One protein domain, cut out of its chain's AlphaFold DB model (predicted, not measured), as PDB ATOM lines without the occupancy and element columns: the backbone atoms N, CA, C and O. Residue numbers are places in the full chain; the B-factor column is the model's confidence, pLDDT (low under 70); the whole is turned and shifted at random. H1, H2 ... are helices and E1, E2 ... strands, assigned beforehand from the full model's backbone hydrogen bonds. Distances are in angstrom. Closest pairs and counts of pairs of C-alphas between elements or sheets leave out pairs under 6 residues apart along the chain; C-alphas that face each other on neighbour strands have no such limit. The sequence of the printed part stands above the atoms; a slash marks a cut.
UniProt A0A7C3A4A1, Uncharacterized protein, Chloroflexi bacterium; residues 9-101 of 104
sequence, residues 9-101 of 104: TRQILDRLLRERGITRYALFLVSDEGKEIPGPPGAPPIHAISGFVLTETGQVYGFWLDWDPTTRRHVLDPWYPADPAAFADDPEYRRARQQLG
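What this domain is: This is residues 9 to 101 of the 104 residues of an uncharacterized protein of Chloroflexi bacterium (UniProt A0A7C3A4A1). A strongly twisted sheet of four strands curls round the helix H1, while the helix H3 packs along the first part of E1 at one end of the sheet. The short helix H2 follows E4 at that same end and only grazes the sheet. The printed part has 93 residues, with named elements in the order H1, E1, E2, E3, E4, H2, H3; the sheet's order is E1, E2, E3, E4, antiparallel throughout, and the class is mixed, helices and strands. The whole is compact, with a radius of gyration of the C-alphas of 13.5 A and spans of 37 by 26 by 21 A.

Where its parts are: H1, residues 9 to 18, begins at C-alpha 9 (142.256, 161.411, 149.654) and is 14.2 A long. E1, residues 25 to 37, is 23.3 A from first to last C-alpha, and bends by 104 degrees at residue 34. E2, residues 46 to 55, is 24.2 A long and bends by 64 degrees at residue 51. E3, residues 60 to 68, measures 23.6 A, and E4, residues 73 to 82, measures 24.5 A, ending at C-alpha 82 (153.445, 143.092, 154.814). H2, residues 84 to 87, spans 5.7 A. H3, residues 91 to 100, spans 14.6 A and ends at C-alpha 100 (137.115, 141.586, 148.118).

How they stand to each other: The four strands form a meander, each strand the antiparallel neighbour of the one before, with E1 and E4 as edge strands. In the hairpin E1 and E2, N 28 and O 52 are 3.1 A apart, within hydrogen-bond range. In the hairpin E2 and E3, N 53 and O 61 are within range at 2.8 A; in the hairpin E3 and E4, N 62 and O 80 are within range at 2.8 A. H1 is on the sheet, which curls round it; its closest C-alphas to E4 are those of Leu 16 and Val 75, 7.2 A apart. H3 is on the sheet at a height of 8.0 A, over E1 and along the strands, at 23 degrees to E1 on the local plane; the closest C-alphas of the two are those of Ala 26 and Ala 96, 5.2 A apart. The sheet, H1 on one face and H3 on the other make three layers, helices on both faces of a sheet. H2 and H3 are close but not clearly touching, with C-alphas 87 and 93 at 6.2 A. H1 is apart from H2 and H3. In H1 and H3 every O i to N i+4 pair is within hydrogen-bond range; H2 is too short for such a pair.

The domain as a whole: The two C-alphas farthest apart, those of Gly 42 and Asp 89, are 40.5 A apart. The printed part has no cut and no long link. The mean pLDDT of the printed part is 96.6, and no printed residue is under 70.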
ATOM      1  N   THR A   9     141.316 162.447 149.206       93.88
ATOM      2  CA  THR A   9     142.256 161.411 149.654       93.88
ATOM      3  C   THR A   9     142.054 160.091 148.913       93.88
ATOM      4  O   THR A   9     143.017 159.503 148.418       93.88
ATOM      5  N   ARG A  10     140.804 159.632 148.771       92.62
ATOM      6  CA  ARG A  10     140.497 158.389 148.058       92.62
ATOM      7  C   ARG A  10     140.844 158.486 146.572       92.62
ATOM      8  O   ARG A  10     141.415 157.543 146.042       92.62
ATOM      9  N   GLN A  11     140.593 159.628 145.931       93.69
ATOM     10  CA  GLN A  11     140.955 159.853 144.524       93.69
ATOM     11  C   GLN A  11     142.472 159.775 144.296       93.69
ATOM     12  O   GLN A  11     142.932 159.207 143.302       93.69
ATOM     13  N   ILE A  12     143.261 160.327 145.224       96.19
ATOM     14  CA  ILE A  12     144.723 160.250 145.174       96.19
ATOM     15  C   ILE A  12     145.196 158.805 145.356       96.19
ATOM     16  O   ILE A  12     145.997 158.335 144.547       96.19
ATOM     17  N   LEU A  13     144.683 158.095 146.366       96.62
ATOM     18  CA  LEU A  13     145.010 156.685 146.586       96.62
ATOM     19  C   LEU A  13     144.650 155.820 145.374       96.62
ATOM     20  O   LEU A  13     145.499 155.073 144.892       96.62
ATOM     21  N   ASP A  14     143.437 155.966 144.835       96.06
ATOM     22  CA  ASP A  14     142.976 155.227 143.655       96.06
ATOM     23  C   ASP A  14     143.923 155.432 142.464       96.06
ATOM     24  O   ASP A  14     144.284 154.471 141.782       96.06
ATOM     25  N   ARG A  15     144.372 156.673 142.229       96.62
ATOM     26  CA  ARG A  15     145.357 156.981 141.183       96.62
ATOM     27  C   ARG A  15     146.692 156.286 141.450       96.62
ATOM     28  O   ARG A  15     147.203 155.609 140.562       96.62
ATOM     29  N   LEU A  16     147.260 156.445 142.645       97.81
ATOM     30  CA  LEU A  16     148.588 155.918 142.988       97.81
ATOM     31  C   LEU A  16     148.639 154.385 142.996       97.81
ATOM     32  O   LEU A  16     149.664 153.803 142.633       97.81
ATOM     33  N   LEU A  17     147.544 153.735 143.390       98.06
ATOM     34  CA  LEU A  17     147.404 152.282 143.370       98.06
ATOM     35  C   LEU A  17     147.180 151.762 141.949       98.06
ATOM     36  O   LEU A  17     147.825 150.793 141.550       98.06
ATOM     37  N   ARG A  18     146.382 152.460 141.132       97.88
ATOM     38  CA  ARG A  18     146.240 152.134 139.708       97.88
ATOM     39  C   ARG A  18     147.563 152.268 138.951       97.88
ATOM     40  O   ARG A  18     147.866 151.405 138.134       97.88
ATOM     41  N   GLU A  19     148.366 153.293 139.242       97.06
ATOM     42  CA  GLU A  19     149.731 153.450 138.700       97.06
ATOM     43  C   GLU A  19     150.642 152.252 139.055       97.06
ATOM     44  O   GLU A  19     151.592 151.971 138.329       97.06
ATOM     45  N   ARG A  20     150.325 151.507 140.124       97.25
ATOM     46  CA  ARG A  20     151.008 150.271 140.556       97.25
ATOM     47  C   ARG A  20     150.341 148.985 140.046       97.25
ATOM     48  O   ARG A  20     150.725 147.897 140.460       97.25
ATOM     49  N   GLY A  21     149.330 149.086 139.182       97.69
ATOM     50  CA  GLY A  21     148.572 147.936 138.677       97.69
ATOM     51  C   GLY A  21     147.525 147.378 139.647       97.69
ATOM     52  O   GLY A  21     146.904 146.364 139.344       97.69
ATOM     53  N   ILE A  22     147.282 148.033 140.787       97.69
ATOM     54  CA  ILE A  22     146.280 147.621 141.776       97.69
ATOM     55  C   ILE A  22     144.977 148.364 141.478       97.69
ATOM     56  O   ILE A  22     144.822 149.545 141.786       97.69
ATOM     57  N   THR A  23     144.028 147.677 140.847       95.06
ATOM     58  CA  THR A  23     142.739 148.256 140.426       95.06
ATOM     59  C   THR A  23     141.582 147.874 141.342       95.06
ATOM     60  O   THR A  23     140.599 148.613 141.418       95.06
ATOM     61  N   ARG A  24     141.709 146.756 142.066       96.56
ATOM     62  CA  ARG A  24     140.745 146.280 143.056       96.56
ATOM     63  C   ARG A  24     141.451 146.017 144.382       96.56
ATOM     64  O   ARG A  24     142.382 145.214 144.459       96.56
ATOM     65  N   TYR A  25     141.012 146.727 145.414       97.75
ATOM     66  CA  TYR A  25     141.631 146.685 146.730       97.75
ATOM     67  C   TYR A  25     140.666 147.128 147.831       97.75
ATOM     68  O   TYR A  25     139.678 147.820 147.572       97.75
ATOM     69  N   ALA A  26     140.994 146.759 149.062       97.88
ATOM     70  CA  ALA A  26     140.371 147.252 150.280       97.88
ATOM     71  C   ALA A  26     141.443 147.886 151.176       97.88
ATOM     72  O   ALA A  26     142.616 147.519 151.105       97.88
ATOM     73  N   LEU A  27     141.040 148.862 151.988       97.94
ATOM     74  CA  LEU A  27     141.911 149.496 152.977       97.94
ATOM     75  C   LEU A  27     141.523 149.019 154.373       97.94
ATOM     76  O   LEU A  27     140.337 148.809 154.630       97.94
ATOM     77  N   PHE A  28     142.502 148.890 155.260       98.38
ATOM     78  CA  PHE A  28     142.283 148.576 156.671       98.38
ATOM     79  C   PHE A  28     143.360 149.225 157.544       98.38
ATOM     80  O   PHE A  28     144.443 149.549 157.045       98.38
ATOM     81  N   LEU A  29     143.036 149.438 158.824       97.75
ATOM     82  CA  LEU A  29     143.882 150.116 159.811       97.75
ATOM     83  C   LEU A  29     144.376 151.479 159.307       97.75
ATOM     84  O   LEU A  29     145.543 151.836 159.460       97.75
ATOM     85  N   VAL A  30     143.482 152.225 158.652       97.62
ATOM     86  CA  VAL A  30     143.808 153.546 158.110       97.62
ATOM     87  C   VAL A  30     143.792 154.567 159.235       97.62
ATOM     88  O   VAL A  30     142.770 154.739 159.897       97.62
ATOM     89  N   SER A  31     144.906 155.266 159.404       96.69
ATOM     90  CA  SER A  31     145.077 156.292 160.429       96.69
ATOM     91  C   SER A  31     145.419 157.641 159.812       96.69
ATOM     92  O   SER A  31     146.027 157.717 158.746       96.69
ATOM     93  N   ASP A  32     144.988 158.701 160.488       95.44
ATOM     94  CA  ASP A  32     145.391 160.078 160.216       95.44
ATOM     95  C   ASP A  32     146.721 160.362 160.918       95.44
ATOM     96  O   ASP A  32     146.871 160.064 162.102       95.44
ATOM     97  N   GLU A  33     147.674 160.940 160.191       93.88
ATOM     98  CA  GLU A  33     149.033 161.185 160.684       93.88
ATOM     99  C   GLU A  33     149.237 162.619 161.202       93.88
ATOM    100  O   GLU A  33     150.349 163.014 161.556       93.88
ATOM    101  N   GLY A  34     148.184 163.444 161.209       92.88
ATOM    102  CA  GLY A  34     148.211 164.824 161.702       92.88
ATOM    103  C   GLY A  34     149.035 165.796 160.850       92.88
ATOM    104  O   GLY A  34     149.275 166.930 161.267       92.88
ATOM    105  N   LYS A  35     149.485 165.371 159.664       94.75
ATOM    106  CA  LYS A  35     150.267 166.176 158.716       94.75
ATOM    107  C   LYS A  35     149.394 166.598 157.543       94.75
ATOM    108  O   LYS A  35     148.945 165.750 156.782       94.75
ATOM    109  N   GLU A  36     149.219 167.898 157.330       97.00
ATOM    110  CA  GLU A  36     148.566 168.398 156.118       97.00
ATOM    111  C   GLU A  36     149.494 168.304 154.900       97.00
ATOM    112  O   GLU A  36     150.665 168.692 154.938       97.00
ATOM    113  N   ILE A  37     148.946 167.816 153.790       97.19
ATOM    114  CA  ILE A  37     149.584 167.766 152.479       97.19
ATOM    115  C   ILE A  37     148.663 168.405 151.429       97.19
ATOM    116  O   ILE A  37     147.440 168.435 151.606       97.19
ATOM    117  N   PRO A  38     149.208 168.932 150.315       97.19
ATOM    118  CA  PRO A  38     148.389 169.526 149.262       97.19
ATOM    119  C   PRO A  38     147.293 168.574 148.774       97.19
ATOM    120  O   PRO A  38     147.541 167.385 148.591       97.19
ATOM    121  N   GLY A  39     146.085 169.080 148.534       94.00
ATOM    122  CA  GLY A  39     145.030 168.322 147.864       94.00
ATOM    123  C   GLY A  39     145.252 168.223 146.349       94.00
ATOM    124  O   GLY A  39     146.215 168.780 145.812       94.00
ATOM    125  N   PRO A  40     144.364 167.531 145.612       90.00
ATOM    126  CA  PRO A  40     144.332 167.646 144.157       90.00
ATOM    127  C   PRO A  40     143.982 169.087 143.722       90.00
ATOM    128  O   PRO A  40     143.419 169.852 144.510       90.00
ATOM    129  N   PRO A  41     144.282 169.486 142.470       86.81
ATOM    130  CA  PRO A  41     143.981 170.832 141.982       86.81
ATOM    131  C   PRO A  41     142.515 171.228 142.205       86.81
ATOM    132  O   PRO A  41     141.605 170.512 141.796       86.81
ATOM    133  N   GLY A  42     142.293 172.378 142.844       88.31
ATOM    134  CA  GLY A  42     140.952 172.889 143.154       88.31
ATOM    135  C   GLY A  42     140.302 172.304 144.415       88.31
ATOM    136  O   GLY A  42     139.177 172.685 144.729       88.31
ATOM    137  N   ALA A  43     140.985 171.422 145.148       91.31
ATOM    138  CA  ALA A  43     140.540 170.907 146.440       91.31
ATOM    139  C   ALA A  43     141.343 171.527 147.603       91.31
ATOM    140  O   ALA A  43     142.480 171.963 147.398       91.31
ATOM    141  N   PRO A  44     140.778 171.566 148.826       93.62
ATOM    142  CA  PRO A  44     141.532 171.947 150.018       93.62
ATOM    143  C   PRO A  44     142.678 170.955 150.303       93.62
ATOM    144  O   PRO A  44     142.672 169.843 149.761       93.62
ATOM    145  N   PRO A  45     143.648 171.331 151.161       95.62
ATOM    146  CA  PRO A  45     144.603 170.387 151.734       95.62
ATOM    147  C   PRO A  45     143.906 169.167 152.343       95.62
ATOM    148  O   PRO A  45     142.751 169.230 152.768       95.62
ATOM    149  N   ILE A  46     144.623 168.052 152.367       96.06
ATOM    150  CA  ILE A  46     144.186 166.814 153.010       96.06
ATOM    151  C   ILE A  46     145.197 166.421 154.078       96.06
ATOM    152  O   ILE A  46     146.326 166.899 154.069       96.06
ATOM    153  N   HIS A  47     144.823 165.508 154.963       95.88
ATOM    154  CA  HIS A  47     145.782 164.912 155.881       95.88
ATOM    155  C   HIS A  47     146.491 163.729 155.221       95.88
ATOM    156  O   HIS A  47     145.882 162.948 154.478       95.88
ATOM    157  N   ALA A  48     147.788 163.611 155.491       96.44
ATOM    158  CA  ALA A  48     148.541 162.391 155.288       96.44
ATOM    159  C   ALA A  48     147.886 161.274 156.100       96.44
ATOM    160  O   ALA A  48     147.463 161.473 157.242       96.44
ATOM    161  N   ILE A  49     147.799 160.104 155.483       97.81
ATOM    162  CA  ILE A  49     147.244 158.911 156.106       97.81
ATOM    163  C   ILE A  49     148.195 157.748 155.887       97.81
ATOM    164  O   ILE A  49     148.820 157.647 154.827       97.81
ATOM    165  N   SER A  50     148.261 156.844 156.849       98.31
ATOM    166  CA  SER A  50     148.916 155.552 156.681       98.31
ATOM    167  C   SER A  50     147.915 154.421 156.866       98.31
ATOM    168  O   SER A  50     146.771 154.636 157.272       98.31
ATOM    169  N   GLY A  51     148.319 153.212 156.504       98.25
ATOM    170  CA  GLY A  51     147.529 152.013 156.725       98.25
ATOM    171  C   GLY A  51     147.966 150.896 155.801       98.25
ATOM    172  O   GLY A  51     149.103 150.867 155.319       98.25
ATOM    173  N   PHE A  52     147.036 149.989 155.518       98.69
ATOM    174  CA  PHE A  52     147.313 148.837 154.677       98.69
ATOM    175  C   PHE A  52     146.335 148.723 153.513       98.69
ATOM    176  O   PHE A  52     145.137 148.988 153.628       98.69
ATOM    177  N   VAL A  53     146.877 148.299 152.377       98.56
ATOM    178  CA  VAL A  53     146.147 147.918 151.173       98.56
ATOM    179  C   VAL A  53     146.121 146.400 151.109       98.56
ATOM    180  O   VAL A  53     147.174 145.769 151.078       98.56
ATOM    181  N   LEU A  54     144.926 145.822 151.035       98.56
ATOM    182  CA  LEU A  54     144.709 144.429 150.658       98.56
ATOM    183  C   LEU A  54     144.313 144.380 149.180       98.56
ATOM    184  O   LEU A  54     143.333 145.014 148.786       98.56
ATOM    185  N   THR A  55     145.058 143.644 148.360       98.06
ATOM    186  CA  THR A  55     144.740 143.439 146.939       98.06
ATOM    187  C   THR A  55     143.731 142.310 146.751       98.06
ATOM    188  O   THR A  55     143.565 141.455 147.618       98.06
ATOM    189  N   GLU A  56     143.101 142.241 145.575       96.44
ATOM    190  CA  GLU A  56     142.228 141.116 145.201       96.44
ATOM    191  C   GLU A  56     142.932 139.750 145.138       96.44
ATOM    192  O   GLU A  56     142.274 138.720 145.113       96.44
ATOM    193  N   THR A  57     144.264 139.719 145.113       95.62
ATOM    194  CA  THR A  57     145.063 138.484 145.157       95.62
ATOM    195  C   THR A  57     145.442 138.080 146.584       95.62
ATOM    196  O   THR A  57     146.176 137.114 146.776       95.62
ATOM    197  N   GLY A  58     144.970 138.815 147.597       96.50
ATOM    198  CA  GLY A  58     145.281 138.560 149.002       96.50
ATOM    199  C   GLY A  58     146.641 139.091 149.461       96.50
ATOM    200  O   GLY A  58     147.054 138.796 150.581       96.50
ATOM    201  N   GLN A  59     147.338 139.873 148.632       98.19
ATOM    202  CA  GLN A  59     148.602 140.503 149.010       98.19
ATOM    203  C   GLN A  59     148.334 141.741 149.864       98.19
ATOM    204  O   GLN A  59     147.381 142.482 149.611       98.19
ATOM    205  N   VAL A  60     149.194 141.981 150.853       98.56
ATOM    206  CA  VAL A  60     149.095 143.137 151.745       98.56
ATOM    207  C   VAL A  60     150.308 144.039 151.562       98.56
ATOM    208  O   VAL A  60     151.448 143.572 151.530       98.56
ATOM    209  N   TYR A  61     150.052 145.340 151.474       98.75
ATOM    210  CA  TYR A  61     151.083 146.367 151.432       98.75
ATOM    211  C   TYR A  61     150.795 147.449 152.464       98.75
ATOM    212  O   TYR A  61     149.684 147.980 152.507       98.75
ATOM    213  N   GLY A  62     151.795 147.784 153.272       98.56
ATOM    214  CA  GLY A  62     151.776 148.982 154.099       98.56
ATOM    215  C   GLY A  62     152.074 150.210 153.248       98.56
ATOM    216  O   GLY A  62     152.918 150.161 152.344       98.56
ATOM    217  N   PHE A  63     151.375 151.305 153.524       98.56
ATOM    218  CA  PHE A  63     151.566 152.566 152.823       98.56
ATOM    219  C   PHE A  63     151.548 153.751 153.779       98.56
ATOM    220  O   PHE A  63     150.881 153.732 154.812       98.56
ATOM    221  N   TRP A  64     152.209 154.817 153.348       98.38
ATOM    222  CA  TRP A  64     152.027 156.157 153.877       98.38
ATOM    223  C   TRP A  64     151.782 157.116 152.718       98.38
ATOM    224  O   TRP A  64     152.603 157.215 151.807       98.38
ATOM    225  N   LEU A  65     150.644 157.805 152.718       98.25
ATOM    226  CA  LEU A  65     150.342 158.837 151.737       98.25
ATOM    227  C   LEU A  65     151.045 160.134 152.134       98.25
ATOM    228  O   LEU A  65     150.697 160.743 153.143       98.25
ATOM    229  N   ASP A  66     151.984 160.578 151.306       97.31
ATOM    230  CA  ASP A  66     152.703 161.833 151.511       97.31
ATOM    231  C   ASP A  66     152.742 162.685 150.233       97.31
ATOM    232  O   ASP A  66     152.246 162.306 149.166       97.31
ATOM    233  N   TRP A  67     153.339 163.865 150.349       97.44
ATOM    234  CA  TRP A  67     153.653 164.775 149.265       97.44
ATOM    235  C   TRP A  67     155.161 164.934 149.124       97.44
ATOM    236  O   TRP A  67     155.832 165.403 150.043       97.44
ATOM    237  N   ASP A  68     155.686 164.614 147.943       97.19
ATOM    238  CA  ASP A  68     157.066 164.926 147.595       97.19
ATOM    239  C   ASP A  68     157.149 166.374 147.074       97.19
ATOM    240  O   ASP A  68     156.652 166.670 145.976       97.19
ATOM    241  N   PRO A  69     157.783 167.304 147.816       94.81
ATOM    242  CA  PRO A  69     157.908 168.696 147.395       94.81
ATOM    243  C   PRO A  69     158.843 168.880 146.193       94.81
ATOM    244  O   PRO A  69     158.724 169.883 145.485       94.81
ATOM    245  N   THR A  70     159.746 167.929 145.944       96.69
ATOM    246  CA  THR A  70     160.728 167.984 144.856       96.69
ATOM    247  C   THR A  70     160.048 167.725 143.522       96.69
ATOM    248  O   THR A  70     160.165 168.523 142.592       96.69
ATOM    249  N   THR A  71     159.291 166.631 143.433       95.69
ATOM    250  CA  THR A  71     158.541 166.289 142.217       95.69
ATOM    251  C   THR A  71     157.171 166.957 142.153       95.69
ATOM    252  O   THR A  71     156.554 166.961 141.088       95.69
ATOM    253  N   ARG A  72     156.710 167.559 143.260       95.12
ATOM    254  CA  ARG A  72     155.375 168.153 143.420       95.12
ATOM    255  C   ARG A  72     154.272 167.144 143.102       95.12
ATOM    256  O   ARG A  72     153.364 167.422 142.314       95.12
ATOM    257  N   ARG A  73     154.378 165.945 143.678       96.69
ATOM    258  CA  ARG A  73     153.409 164.859 143.491       96.69
ATOM    259  C   ARG A  73     153.133 164.146 144.808       96.69
ATOM    260  O   ARG A  73     154.016 163.999 145.645       96.69
ATOM    261  N   HIS A  74     151.910 163.639 144.947       97.88
ATOM    262  CA  HIS A  74     151.601 162.650 145.978       97.88
ATOM    263  C   HIS A  74     152.363 161.358 145.731       97.88
ATOM    264  O   HIS A  74     152.485 160.923 144.581       97.88
ATOM    265  N   VAL A  75     152.792 160.727 146.815       97.94
ATOM    266  CA  VAL A  75     153.534 159.469 146.815       97.94
ATOM    267  C   VAL A  75     152.981 158.527 147.881       97.94
ATOM    268  O   VAL A  75     152.334 158.963 148.830       97.94
ATOM    269  N   LEU A  76     153.224 157.230 147.695       98.19
ATOM    270  CA  LEU A  76     153.087 156.237 148.757       98.19
ATOM    271  C   LEU A  76     154.502 155.888 149.207       98.19
ATOM    272  O   LEU A  76     155.182 155.156 148.484       98.19
ATOM    273  N   ASP A  77     154.953 156.483 150.307       96.25
ATOM    274  CA  ASP A  77     156.319 156.336 150.809       96.25
ATOM    275  C   ASP A  77     156.368 156.501 152.344       96.25
ATOM    276  O   ASP A  77     156.055 157.585 152.837       96.25
ATOM    277  N   PRO A  78     156.730 155.452 153.110       97.31
ATOM    278  CA  PRO A  78     157.146 154.138 152.626       97.31
ATOM    279  C   PRO A  78     156.003 153.331 151.995       97.31
ATOM    280  O   PRO A  78     154.836 153.431 152.380       97.31
ATOM    281  N   TRP A  79     156.373 152.488 151.031       98.19
ATOM    282  CA  TRP A  79     155.533 151.431 150.466       98.19
ATOM    283  C   TRP A  79     156.259 150.099 150.610       98.19
ATOM    284  O   TRP A  79     157.354 149.930 150.070       98.19
ATOM    285  N   TYR A  80     155.666 149.150 151.329       98.44
ATOM    286  CA  TYR A  80     156.343 147.898 151.663       98.44
ATOM    287  C   TYR A  80     155.371 146.714 151.718       98.44
ATOM    288  O   TYR A  80     154.212 146.890 152.094       98.44
ATOM    289  N   PRO A  81     155.810 145.499 151.340       98.31
ATOM    290  CA  PRO A  81     155.008 144.299 151.541       98.31
ATOM    291  C   PRO A  81     154.869 144.010 153.039       98.31
ATOM    292  O   PRO A  81     155.830 144.156 153.795       98.31
ATOM    293  N   ALA A  82     153.690 143.563 153.457       98.25
ATOM    294  CA  ALA A  82     153.445 143.092 154.814       98.25
ATOM    295  C   ALA A  82     152.894 141.663 154.784       98.25
ATOM    296  O   ALA A  82     152.218 141.273 153.831       98.25
ATOM    297  N   ASP A  83     153.195 140.882 155.821       97.88
ATOM    298  CA  ASP A  83     152.697 139.514 155.949       97.88
ATOM    299  C   ASP A  83     151.193 139.532 156.285       97.88
ATOM    300  O   ASP A  83     150.822 140.027 157.353       97.88
ATOM    301  N   PRO A  84     150.312 138.986 155.425       96.94
ATOM    302  CA  PRO A  84     148.885 138.906 155.719       96.94
ATOM    303  C   PRO A  84     148.572 138.138 157.012       96.94
ATOM    304  O   PRO A  84     147.583 138.450 157.677       96.94
ATOM    305  N   ALA A  85     149.403 137.159 157.391       96.31
ATOM    306  CA  ALA A  85     149.195 136.363 158.600       96.31
ATOM    307  C   ALA A  85     149.305 137.200 159.883       96.31
ATOM    308  O   ALA A  85     148.646 136.885 160.873       96.31
ATOM    309  N   ALA A  86     150.055 138.307 159.852       97.50
ATOM    310  CA  ALA A  86     150.177 139.228 160.982       97.50
ATOM    311  C   ALA A  86     148.850 139.923 161.343       97.50
ATOM    312  O   ALA A  86     148.709 140.426 162.455       97.50
ATOM    313  N   PHE A  87     147.875 139.937 160.426       97.19
ATOM    314  CA  PHE A  87     146.584 140.607 160.596       97.19
ATOM    315  C   PHE A  87     145.406 139.633 160.706       97.19
ATOM    316  O   PHE A  87     144.260 140.073 160.707       97.19
ATOM    317  N   ALA A  88     145.647 138.319 160.776       94.81
ATOM    318  CA  ALA A  88     144.598 137.302 160.649       94.81
ATOM    319  C   ALA A  88     143.419 137.498 161.625       94.81
ATOM    320  O   ALA A  88     142.258 137.336 161.237       94.81
ATOM    321  N   ASP A  89     143.712 137.905 162.860       96.06
ATOM    322  CA  ASP A  89     142.706 138.121 163.904       96.06
ATOM    323  C   ASP A  89     142.100 139.535 163.893       96.06
ATOM    324  O   ASP A  89     141.057 139.781 164.521       96.06
ATOM    325  N   ASP A  90     142.695 140.459 163.133       97.88
ATOM    326  CA  ASP A  90     142.276 141.853 163.081       97.88
ATOM    327  C   ASP A  90     140.884 141.987 162.422       97.88
ATOM    328  O   ASP A  90     140.626 141.452 161.333       97.88
ATOM    329  N   PRO A  91     139.924 142.658 163.082       97.62
ATOM    330  CA  PRO A  91     138.568 142.778 162.562       97.62
ATOM    331  C   PRO A  91     138.477 143.655 161.306       97.62
ATOM    332  O   PRO A  91     137.606 143.409 160.469       97.62
ATOM    333  N   GLU A  92     139.335 144.663 161.143       98.12
ATOM    334  CA  GLU A  92     139.355 145.493 159.936       98.12
ATOM    335  C   GLU A  92     139.947 144.731 158.756       98.12
ATOM    336  O   GLU A  92     139.387 144.779 157.659       98.12
ATOM    337  N   TYR A  93     141.004 143.952 158.989       97.88
ATOM    338  CA  TYR A  93     141.557 143.061 157.975       97.88
ATOM    339  C   TYR A  93     140.521 142.043 157.482       97.88
ATOM    340  O   TYR A  93     140.312 141.893 156.276       97.88
ATOM    341  N   ARG A  94     139.789 141.389 158.395       97.06
ATOM    342  CA  ARG A  94     138.714 140.449 158.024       97.06
ATOM    343  C   ARG A  94     137.604 141.119 157.212       97.06
ATOM    344  O   ARG A  94     137.169 140.568 156.201       97.06
ATOM    345  N   ARG A  95     137.194 142.337 157.581       97.06
ATOM    346  CA  ARG A  95     136.232 143.132 156.792       97.06
ATOM    347  C   ARG A  95     136.779 143.490 155.409       97.06
ATOM    348  O   ARG A  95     136.038 143.425 154.431       97.06
ATOM    349  N   ALA A  96     138.057 143.845 155.305       97.19
ATOM    350  CA  ALA A  96     138.699 144.131 154.026       97.19
ATOM    351  C   ALA A  96     138.725 142.889 153.118       97.19
ATOM    352  O   ALA A  96     138.422 142.991 151.928       97.19
ATOM    353  N   ARG A  97     138.995 141.699 153.674       97.38
ATOM    354  CA  ARG A  97     138.889 140.429 152.934       97.38
ATOM    355  C   ARG A  97     137.473 140.188 152.417       97.38
ATOM    356  O   ARG A  97     137.309 139.885 151.236       97.38
ATOM    357  N   GLN A  98     136.457 140.388 153.256       96.44
ATOM    358  CA  GLN A  98     135.044 140.254 152.876       96.44
ATOM    359  C   GLN A  98     134.662 141.157 151.701       96.44
ATOM    360  O   GLN A  98     134.039 140.694 150.748       96.44
ATOM    361  N   GLN A  99     135.085 142.425 151.721       96.00
ATOM    362  CA  GLN A  99     134.830 143.378 150.630       96.00
ATOM    363  C   GLN A  99     135.383 142.900 149.278       96.00
ATOM    364  O   GLN A  99     134.847 143.236 148.219       96.00
ATOM    365  N   LEU A 100     136.457 142.113 149.308       96.38
ATOM    366  CA  LEU A 100     137.115 141.586 148.118       96.38
ATOM    367  C   LEU A 100     136.658 140.176 147.738       96.38
ATOM    368  O   LEU A 100     137.045 139.695 146.676       96.38
ATOM    369  N   GLY A 101     135.803 139.540 148.544       96.50
ATOM    370  CA  GLY A 101     135.419 138.140 148.354       96.50
ATOM    371  C   GLY A 101     136.566 137.169 148.646       96.50
ATOM    372  O   GLY A 101     136.623 136.102 148.046       96.50
TER     373      GLY A 101